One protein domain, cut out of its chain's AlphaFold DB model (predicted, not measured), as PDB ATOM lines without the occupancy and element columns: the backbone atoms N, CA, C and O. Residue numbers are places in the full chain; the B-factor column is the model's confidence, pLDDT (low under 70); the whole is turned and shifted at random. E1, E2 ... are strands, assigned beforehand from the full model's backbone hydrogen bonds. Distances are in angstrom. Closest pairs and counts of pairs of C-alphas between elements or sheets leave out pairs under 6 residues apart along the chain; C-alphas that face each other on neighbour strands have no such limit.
ATOM      1  N   SER A  81     246.054 265.438 463.558       97.62
ATOM      2  CA  SER A  81     246.111 264.195 464.324       97.62
ATOM      3  C   SER A  81     245.360 264.299 465.648       97.62
ATOM      4  O   SER A  81     245.223 265.371 466.233       97.62
ATOM      5  N   THR A  82     244.897 263.159 466.154       97.06
ATOM      6  CA  THR A  82     244.240 263.059 467.464       97.06
ATOM      7  C   THR A  82     245.079 262.196 468.393       97.06
ATOM      8  O   THR A  82     245.491 261.097 468.027       97.06
ATOM      9  N   HIS A  83     245.329 262.686 469.604       95.25
ATOM     10  CA  HIS A  83     246.035 261.962 470.656       95.25
ATOM     11  C   HIS A  83     245.179 261.940 471.917       95.25
ATOM     12  O   HIS A  83     244.666 262.978 472.335       95.25
ATOM     13  N   SER A  84     245.055 260.774 472.527       95.44
ATOM     14  CA  SER A  84     244.445 260.623 473.838       95.44
ATOM     15  C   SER A  84     245.203 259.621 474.688       95.44
ATOM     16  O   SER A  84     245.877 258.731 474.163       95.44
ATOM     17  N   GLY A  85     245.087 259.737 476.004       94.75
ATOM     18  CA  GLY A  85     245.675 258.733 476.871       94.75
ATOM     19  C   GLY A  85     245.951 259.174 478.288       94.75
ATOM     20  O   GLY A  85     245.739 260.323 478.667       94.75
ATOM     21  N   GLU A  86     246.504 258.239 479.041       95.50
ATOM     22  CA  GLU A  86     246.865 258.433 480.436       95.50
ATOM     23  C   GLU A  86     248.365 258.219 480.617       95.50
ATOM     24  O   GLU A  86     249.011 257.430 479.911       95.50
ATOM     25  N   ARG A  87     248.957 258.967 481.548       94.62
ATOM     26  CA  ARG A  87     250.354 258.785 481.930       94.62
ATOM     27  C   ARG A  87     250.523 258.900 483.432       94.62
ATOM     28  O   ARG A  87     250.275 259.971 483.976       94.62
ATOM     29  N   ASP A  88     251.089 257.865 484.032       95.75
ATOM     30  CA  ASP A  88     251.711 257.926 485.352       95.75
ATOM     31  C   ASP A  88     253.236 257.985 485.182       95.75
ATOM     32  O   ASP A  88     253.819 257.468 484.218       95.75
ATOM     33  N   SER A  89     253.908 258.716 486.061       94.31
ATOM     34  CA  SER A  89     255.357 258.835 486.064       94.31
ATOM     35  C   SER A  89     255.900 259.065 487.468       94.31
ATOM     36  O   SER A  89     255.601 260.069 488.108       94.31
ATOM     37  N   GLN A  90     256.793 258.184 487.903       95.69
ATOM     38  CA  GLN A  90     257.509 258.276 489.175       95.69
ATOM     39  C   GLN A  90     259.007 258.434 488.895       95.69
ATOM     40  O   GLN A  90     259.553 257.733 488.037       95.69
ATOM     41  N   ASP A  91     259.686 259.358 489.578       95.75
ATOM     42  CA  ASP A  91     261.144 259.559 489.474       95.75
ATOM     43  C   ASP A  91     261.664 259.688 488.028       95.75
ATOM     44  O   ASP A  91     262.762 259.241 487.685       95.75
ATOM     45  N   SER A  92     260.853 260.252 487.132       95.06
ATOM     46  CA  SER A  92     261.109 260.206 485.693       95.06
ATOM     47  C   SER A  92     261.432 261.578 485.116       95.06
ATOM     48  O   SER A  92     260.925 262.611 485.546       95.06
ATOM     49  N   THR A  93     262.259 261.608 484.076       94.44
ATOM     50  CA  THR A  93     262.620 262.841 483.364       94.44
ATOM     51  C   THR A  93     262.073 262.801 481.949       94.44
ATOM     52  O   THR A  93     262.263 261.821 481.234       94.44
ATOM     53  N   HIS A  94     261.398 263.868 481.536       91.81
ATOM     54  CA  HIS A  94     260.926 264.035 480.169       91.81
ATOM     55  C   HIS A  94     261.437 265.351 479.598       91.81
ATOM     56  O   HIS A  94     261.296 266.397 480.233       91.81
ATOM     57  N   SER A  95     261.980 265.293 478.390       93.12
ATOM     58  CA  SER A  95     262.455 266.456 477.647       93.12
ATOM     59  C   SER A  95     262.043 266.354 476.186       93.12
ATOM     60  O   SER A  95     262.046 265.258 475.634       93.12
ATOM     61  N   GLY A  96     261.687 267.453 475.532       91.38
ATOM     62  CA  GLY A  96     261.381 267.368 474.108       91.38
ATOM     63  C   GLY A  96     260.640 268.548 473.524       91.38
ATOM     64  O   GLY A  96     260.157 269.413 474.248       91.38
ATOM     65  N   GLU A  97     260.512 268.531 472.208       92.31
ATOM     66  CA  GLU A  97     259.806 269.554 471.447       92.31
ATOM     67  C   GLU A  97     258.548 268.967 470.815       92.31
ATOM     68  O   GLU A  97     258.449 267.764 470.535       92.31
ATOM     69  N   ARG A  98     257.543 269.818 470.633       92.06
ATOM     70  CA  ARG A  98     256.327 269.443 469.930       92.06
ATOM     71  C   ARG A  98     255.834 270.573 469.048       92.06
ATOM     72  O   ARG A  98     255.494 271.629 469.571       92.06
ATOM     73  N   ASP A  99     255.656 270.277 467.770       94.06
ATOM     74  CA  ASP A  99     254.831 271.064 466.858       94.06
ATOM     75  C   ASP A  99     253.499 270.336 466.627       94.06
ATOM     76  O   ASP A  99     253.405 269.103 466.685       94.06
ATOM     77  N   SER A 100     252.412 271.086 466.492       92.44
ATOM     78  CA  SER A 100     251.081 270.532 466.276       92.44
ATOM     79  C   SER A 100     250.185 271.502 465.513       92.44
ATOM     80  O   SER A 100     249.757 272.532 466.043       92.44
ATOM     81  N   GLN A 101     249.788 271.118 464.302       95.19
ATOM     82  CA  GLN A 101     248.875 271.883 463.456       95.19
ATOM     83  C   GLN A 101     247.533 271.163 463.303       95.19
ATOM     84  O   GLN A 101     247.478 269.997 462.910       95.19
ATOM     85  N   GLY A 102     246.431 271.848 463.619       94.25
ATOM     86  CA  GLY A 102     245.076 271.309 463.465       94.25
ATOM     87  C   GLY A 102     244.826 270.006 464.234       94.25
ATOM     88  O   GLY A 102     244.024 269.188 463.790       94.25
ATOM     89  N   SER A 103     245.542 269.783 465.336       94.94
ATOM     90  CA  SER A 103     245.528 268.517 466.076       94.94
ATOM     91  C   SER A 103     244.729 268.621 467.376       94.94
ATOM     92  O   SER A 103     244.547 269.701 467.935       94.94
ATOM     93  N   ALA A 104     244.255 267.489 467.888       93.31
ATOM     94  CA  ALA A 104     243.550 267.400 469.163       93.31
ATOM     95  C   ALA A 104     244.326 266.521 470.150       93.31
ATOM     96  O   ALA A 104     244.793 265.440 469.796       93.31
ATOM     97  N   HIS A 105     244.444 266.972 471.396       89.31
ATOM     98  CA  HIS A 105     245.089 266.224 472.471       89.31
ATOM     99  C   HIS A 105     244.186 266.172 473.692       89.31
ATOM    100  O   HIS A 105     243.769 267.223 474.169       89.31
ATOM    101  N   CYS A 106     243.943 264.983 474.222       91.69
ATOM    102  CA  CYS A 106     243.131 264.766 475.409       91.69
ATOM    103  C   CYS A 106     243.825 263.771 476.334       91.69
ATOM    104  O   CYS A 106     243.619 262.567 476.202       91.69
ATOM    105  N   ASP A 107     244.675 264.283 477.227       86.56
ATOM    106  CA  ASP A 107     245.526 263.439 478.065       86.56
ATOM    107  C   ASP A 107     245.392 263.762 479.552       86.56
ATOM    108  O   ASP A 107     245.473 264.931 479.936       86.56
ATOM    109  N   GLU A 108     245.348 262.723 480.378       90.31
ATOM    110  CA  GLU A 108     245.504 262.823 481.830       90.31
ATOM    111  C   GLU A 108     246.927 262.442 482.241       90.31
ATOM    112  O   GLU A 108     247.559 261.557 481.651       90.31
ATOM    113  N   ARG A 109     247.486 263.171 483.211       89.81
ATOM    114  CA  ARG A 109     248.856 262.950 483.682       89.81
ATOM    115  C   ARG A 109     248.941 263.047 485.195       89.81
ATOM    116  O   ARG A 109     248.660 264.111 485.735       89.81
ATOM    117  N   ASP A 110     249.429 261.993 485.833       91.25
ATOM    118  CA  ASP A 110     249.918 262.017 487.210       91.25
ATOM    119  C   ASP A 110     251.447 261.916 487.190       91.25
ATOM    120  O   ASP A 110     252.055 261.309 486.300       91.25
ATOM    121  N   SER A 111     252.108 262.614 488.102       89.81
ATOM    122  CA  SER A 111     253.560 262.646 488.170       89.81
ATOM    123  C   SER A 111     254.053 262.891 489.585       89.81
ATOM    124  O   SER A 111     253.733 263.904 490.205       89.81
ATOM    125  N   GLN A 112     254.932 262.012 490.051       92.62
ATOM    126  CA  GLN A 112     255.603 262.129 491.339       92.62
ATOM    127  C   GLN A 112     257.111 262.210 491.143       92.62
ATOM    128  O   GLN A 112     257.687 261.450 490.361       92.62
ATOM    129  N   GLU A 113     257.754 263.168 491.813       93.06
ATOM    130  CA  GLU A 113     259.216 263.381 491.772       93.06
ATOM    131  C   GLU A 113     259.820 263.468 490.353       93.06
ATOM    132  O   GLU A 113     261.029 263.371 490.148       93.06
ATOM    133  N   SER A 114     258.977 263.738 489.359       90.88
ATOM    134  CA  SER A 114     259.345 263.746 487.950       90.88
ATOM    135  C   SER A 114     259.690 265.155 487.475       90.88
ATOM    136  O   SER A 114     259.360 266.148 488.112       90.88
ATOM    137  N   THR A 115     260.401 265.269 486.358       90.19
ATOM    138  CA  THR A 115     260.734 266.555 485.730       90.19
ATOM    139  C   THR A 115     260.278 266.557 484.281       90.19
ATOM    140  O   THR A 115     260.438 265.568 483.560       90.19
ATOM    141  N   HIS A 116     259.721 267.683 483.846       87.06
ATOM    142  CA  HIS A 116     259.306 267.898 482.467       87.06
ATOM    143  C   HIS A 116     259.865 269.219 481.950       87.06
ATOM    144  O   HIS A 116     259.589 270.280 482.518       87.06
ATOM    145  N   SER A 117     260.618 269.143 480.860       86.88
ATOM    146  CA  SER A 117     261.138 270.291 480.125       86.88
ATOM    147  C   SER A 117     260.810 270.173 478.640       86.88
ATOM    148  O   SER A 117     260.656 269.070 478.120       86.88
ATOM    149  N   GLY A 118     260.677 271.297 477.947       84.38
ATOM    150  CA  GLY A 118     260.404 271.267 476.516       84.38
ATOM    151  C   GLY A 118     259.702 272.499 475.988       84.38
ATOM    152  O   GLY A 118     259.283 273.363 476.760       84.38
ATOM    153  N   GLU A 119     259.552 272.527 474.672       86.50
ATOM    154  CA  GLU A 119     258.845 273.574 473.939       86.50
ATOM    155  C   GLU A 119     257.621 272.990 473.233       86.50
ATOM    156  O   GLU A 119     257.567 271.799 472.895       86.50
ATOM    157  N   ARG A 120     256.601 273.827 473.046       87.06
ATOM    158  CA  ARG A 120     255.394 273.453 472.314       87.06
ATOM    159  C   ARG A 120     254.930 274.599 471.430       87.06
ATOM    160  O   ARG A 120     254.446 275.601 471.952       87.06
ATOM    161  N   ASP A 121     254.942 274.377 470.122       89.31
ATOM    162  CA  ASP A 121     254.200 275.189 469.161       89.31
ATOM    163  C   ASP A 121     252.875 274.493 468.812       89.31
ATOM    164  O   ASP A 121     252.765 273.263 468.802       89.31
ATOM    165  N   SER A 122     251.802 275.266 468.651       87.44
ATOM    166  CA  SER A 122     250.468 274.727 468.395       87.44
ATOM    167  C   SER A 122     249.582 275.714 467.641       87.44
ATOM    168  O   SER A 122     249.103 276.705 468.195       87.44
ATOM    169  N   GLN A 123     249.265 275.383 466.390       90.44
ATOM    170  CA  GLN A 123     248.444 276.214 465.509       90.44
ATOM    171  C   GLN A 123     247.112 275.536 465.186       90.44
ATOM    172  O   GLN A 123     247.070 274.465 464.586       90.44
ATOM    173  N   GLY A 124     245.995 276.157 465.577       88.94
ATOM    174  CA  GLY A 124     244.659 275.597 465.331       88.94
ATOM    175  C   GLY A 124     244.396 274.267 466.051       88.94
ATOM    176  O   GLY A 124     243.505 273.527 465.643       88.94
ATOM    177  N   SER A 125     245.171 273.968 467.094       89.31
ATOM    178  CA  SER A 125     245.087 272.727 467.863       89.31
ATOM    179  C   SER A 125     244.257 272.905 469.140       89.31
ATOM    180  O   SER A 125     244.172 274.002 469.696       89.31
ATOM    181  N   ALA A 126     243.647 271.818 469.612       88.69
ATOM    182  CA  ALA A 126     242.859 271.769 470.840       88.69
ATOM    183  C   ALA A 126     243.528 270.870 471.888       88.69
ATOM    184  O   ALA A 126     244.055 269.805 471.564       88.69
ATOM    185  N   HIS A 127     243.469 271.286 473.153       85.19
ATOM    186  CA  HIS A 127     244.003 270.533 474.285       85.19
ATOM    187  C   HIS A 127     242.931 270.371 475.364       85.19
ATOM    188  O   HIS A 127     242.285 271.343 475.748       85.19
ATOM    189  N   CYS A 128     242.764 269.147 475.848       84.44
ATOM    190  CA  CYS A 128     241.893 268.773 476.948       84.44
ATOM    191  C   CYS A 128     242.615 267.778 477.883       84.44
ATOM    192  O   CYS A 128     243.645 267.211 477.509       84.44
ATOM    193  N   GLY A 129     242.108 267.602 479.103       80.31
ATOM    194  CA  GLY A 129     242.667 266.686 480.104       80.31
ATOM    195  C   GLY A 129     243.388 267.372 481.268       80.31
ATOM    196  O   GLY A 129     243.567 268.593 481.287       80.31
ATOM    197  N   GLU A 130     243.755 266.569 482.263       82.69
ATOM    198  CA  GLU A 130     244.216 267.027 483.573       82.69
ATOM    199  C   GLU A 130     245.699 266.721 483.816       82.69
ATOM    200  O   GLU A 130     246.314 265.862 483.179       82.69
ATOM    201  N   ARG A 131     246.300 267.465 484.749       85.00
ATOM    202  CA  ARG A 131     247.659 267.213 485.224       85.00
ATOM    203  C   ARG A 131     247.709 267.359 486.738       85.00
ATOM    204  O   ARG A 131     247.571 268.477 487.232       85.00
ATOM    205  N   ASP A 132     248.003 266.266 487.427       84.19
ATOM    206  CA  ASP A 132     248.478 266.275 488.808       84.19
ATOM    207  C   ASP A 132     250.009 266.135 488.818       84.19
ATOM    208  O   ASP A 132     250.621 265.511 487.947       84.19
ATOM    209  N   SER A 133     250.666 266.827 489.739       82.62
ATOM    210  CA  SER A 133     252.116 266.773 489.896       82.62
ATOM    211  C   SER A 133     252.496 267.061 491.340       82.62
ATOM    212  O   SER A 133     252.249 268.151 491.861       82.62
ATOM    213  N   GLN A 134     253.165 266.103 491.972       80.62
ATOM    214  CA  GLN A 134     253.640 266.213 493.346       80.62
ATOM    215  C   GLN A 134     255.152 265.940 493.352       80.62
ATOM    216  O   GLN A 134     255.636 264.903 492.922       80.62
ATOM    217  N   GLY A 135     255.960 266.909 493.780       66.75
ATOM    218  CA  GLY A 135     257.413 266.846 493.564       66.75
ATOM    219  C   GLY A 135     257.856 267.680 492.356       66.75
ATOM    220  O   GLY A 135     257.288 268.742 492.121       66.75
ATOM    221  N   ARG A 136     258.968 267.329 491.694       63.88
ATOM    222  CA  ARG A 136     259.778 268.314 490.939       63.88
ATOM    223  C   ARG A 136     259.133 268.879 489.653       63.88
ATOM    224  O   ARG A 136     258.103 268.440 489.168       63.88
ATOM    225  N   SER A 137     259.724 269.992 489.209       67.62
ATOM    226  CA  SER A 137     259.112 271.107 488.469       67.62
ATOM    227  C   SER A 137     258.827 270.886 486.977       67.62
ATOM    228  O   SER A 137     259.546 270.163 486.290       67.62
ATOM    229  N   PHE A 138     257.868 271.666 486.464       60.44
ATOM    230  CA  PHE A 138     257.554 271.845 485.043       60.44
ATOM    231  C   PHE A 138     258.212 273.128 484.496       60.44
ATOM    232  O   PHE A 138     258.045 274.197 485.085       60.44
ATOM    233  N   GLN A 139     258.950 273.045 483.386       58.84
ATOM    234  CA  GLN A 139     259.506 274.206 482.672       58.84
ATOM    235  C   GLN A 139     259.093 274.133 481.199       58.84
ATOM    236  O   GLN A 139     259.590 273.288 480.461       58.84
ATOM    237  N   ASN A 140     258.173 275.003 480.782       55.03
ATOM    238  CA  ASN A 140     257.737 275.132 479.390       55.03
ATOM    239  C   ASN A 140     258.013 276.561 478.912       55.03
ATOM    240  O   ASN A 140     257.620 277.507 479.600       55.03
ATOM    241  N   ALA A 141     258.683 276.714 477.771       45.88
ATOM    242  CA  ALA A 141     258.848 278.002 477.112       45.88
ATOM    243  C   ALA A 141     257.698 278.213 476.107       45.88
ATOM    244  O   ALA A 141     257.527 277.426 475.186       45.88
ATOM    245  N   GLU A 142     256.890 279.248 476.377       42.84
ATOM    246  CA  GLU A 142     255.889 279.936 475.533       42.84
ATOM    247  C   GLU A 142     255.165 279.106 474.446       42.84
ATOM    248  O   GLU A 142     255.673 278.885 473.353       42.84
ATOM    249  N   ALA A 143     253.894 278.774 474.699       46.84
ATOM    250  CA  ALA A 143     252.982 278.293 473.666       46.84
ATOM    251  C   ALA A 143     252.420 279.476 472.854       46.84
ATOM    252  O   ALA A 143     251.705 280.317 473.403       46.84
ATOM    253  N   VAL A 144     252.665 279.531 471.541       47.66
ATOM    254  CA  VAL A 144     251.944 280.451 470.640       47.66
ATOM    255  C   VAL A 144     250.574 279.847 470.323       47.66
ATOM    256  O   VAL A 144     250.323 279.321 469.245       47.66
ATOM    257  N   THR A 145     249.652 279.891 471.283       49.03
ATOM    258  CA  THR A 145     248.295 279.369 471.089       49.03
ATOM    259  C   THR A 145     247.423 280.398 470.372       49.03
ATOM    260  O   THR A 145     246.976 281.373 470.976       49.03
TER     261      THR A 145
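AT A GLANCE: This is residues 81 to 145 of the 159 residues of an uncharacterized protein of Petromyzon marinus (UniProt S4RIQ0). The chain is wound in three stacked turns, a short solenoid of flattened rings, with one parallel sheet along each long side: E1, E3 and E5 on one side, E2, E4 and E6 on the other. Each turn holds one strand of each sheet, E1 with E2, E3 with E4, E5 with E6, and the strands of the last turn are the shortest. The printed part has 65 residues and six named strands, E1 to E6 along the chain, with no named helix. The class is all strand, though under half of the residues, 31 of 65, are in named elements. The whole is compact, with a radius of gyration of the C-alphas of 12.2 A and spans of 33 by 22 by 14 A.

HOW THE PARTS SIT: In one sheet, E2, residues 93 to 98, and E4, residues 115 to 120, are parallel at 4 degrees, with N 94 and O 115 2.8 A apart, within hydrogen-bond range. E6, residues 138 to 141, is parallel to E4 at 20 degrees, with N 139 and O 116 3.0 A apart. In the other sheet, E1, residues 82 to 87, and E3, residues 104 to 109, are parallel at 2 degrees, with N 83 and O 104 2.8 A apart. E5, residues 126 to 128, is parallel to E3 at 25 degrees, with N 128 and O 105 2.7 A apart. E1 and E2 are apart, as are E3 and E4.

IN THESE COORDINATES: E1 begins at C-alpha 82 (244.240, 263.059, 467.464) and is 16.3 A long; E2 is 16.2 A, E3 16.1 A and E4 16.0 A. E5 is 6.9 A long. E6 is 10.1 A long and ends at C-alpha 141 (258.848, 278.002, 477.112).

THE WHOLE: The C-alphas farthest apart, of Asp 91 and Gly 124, are 33.3 A apart. The printed part has no cut and no long link. Residues 135 to 145 have pLDDT under 70.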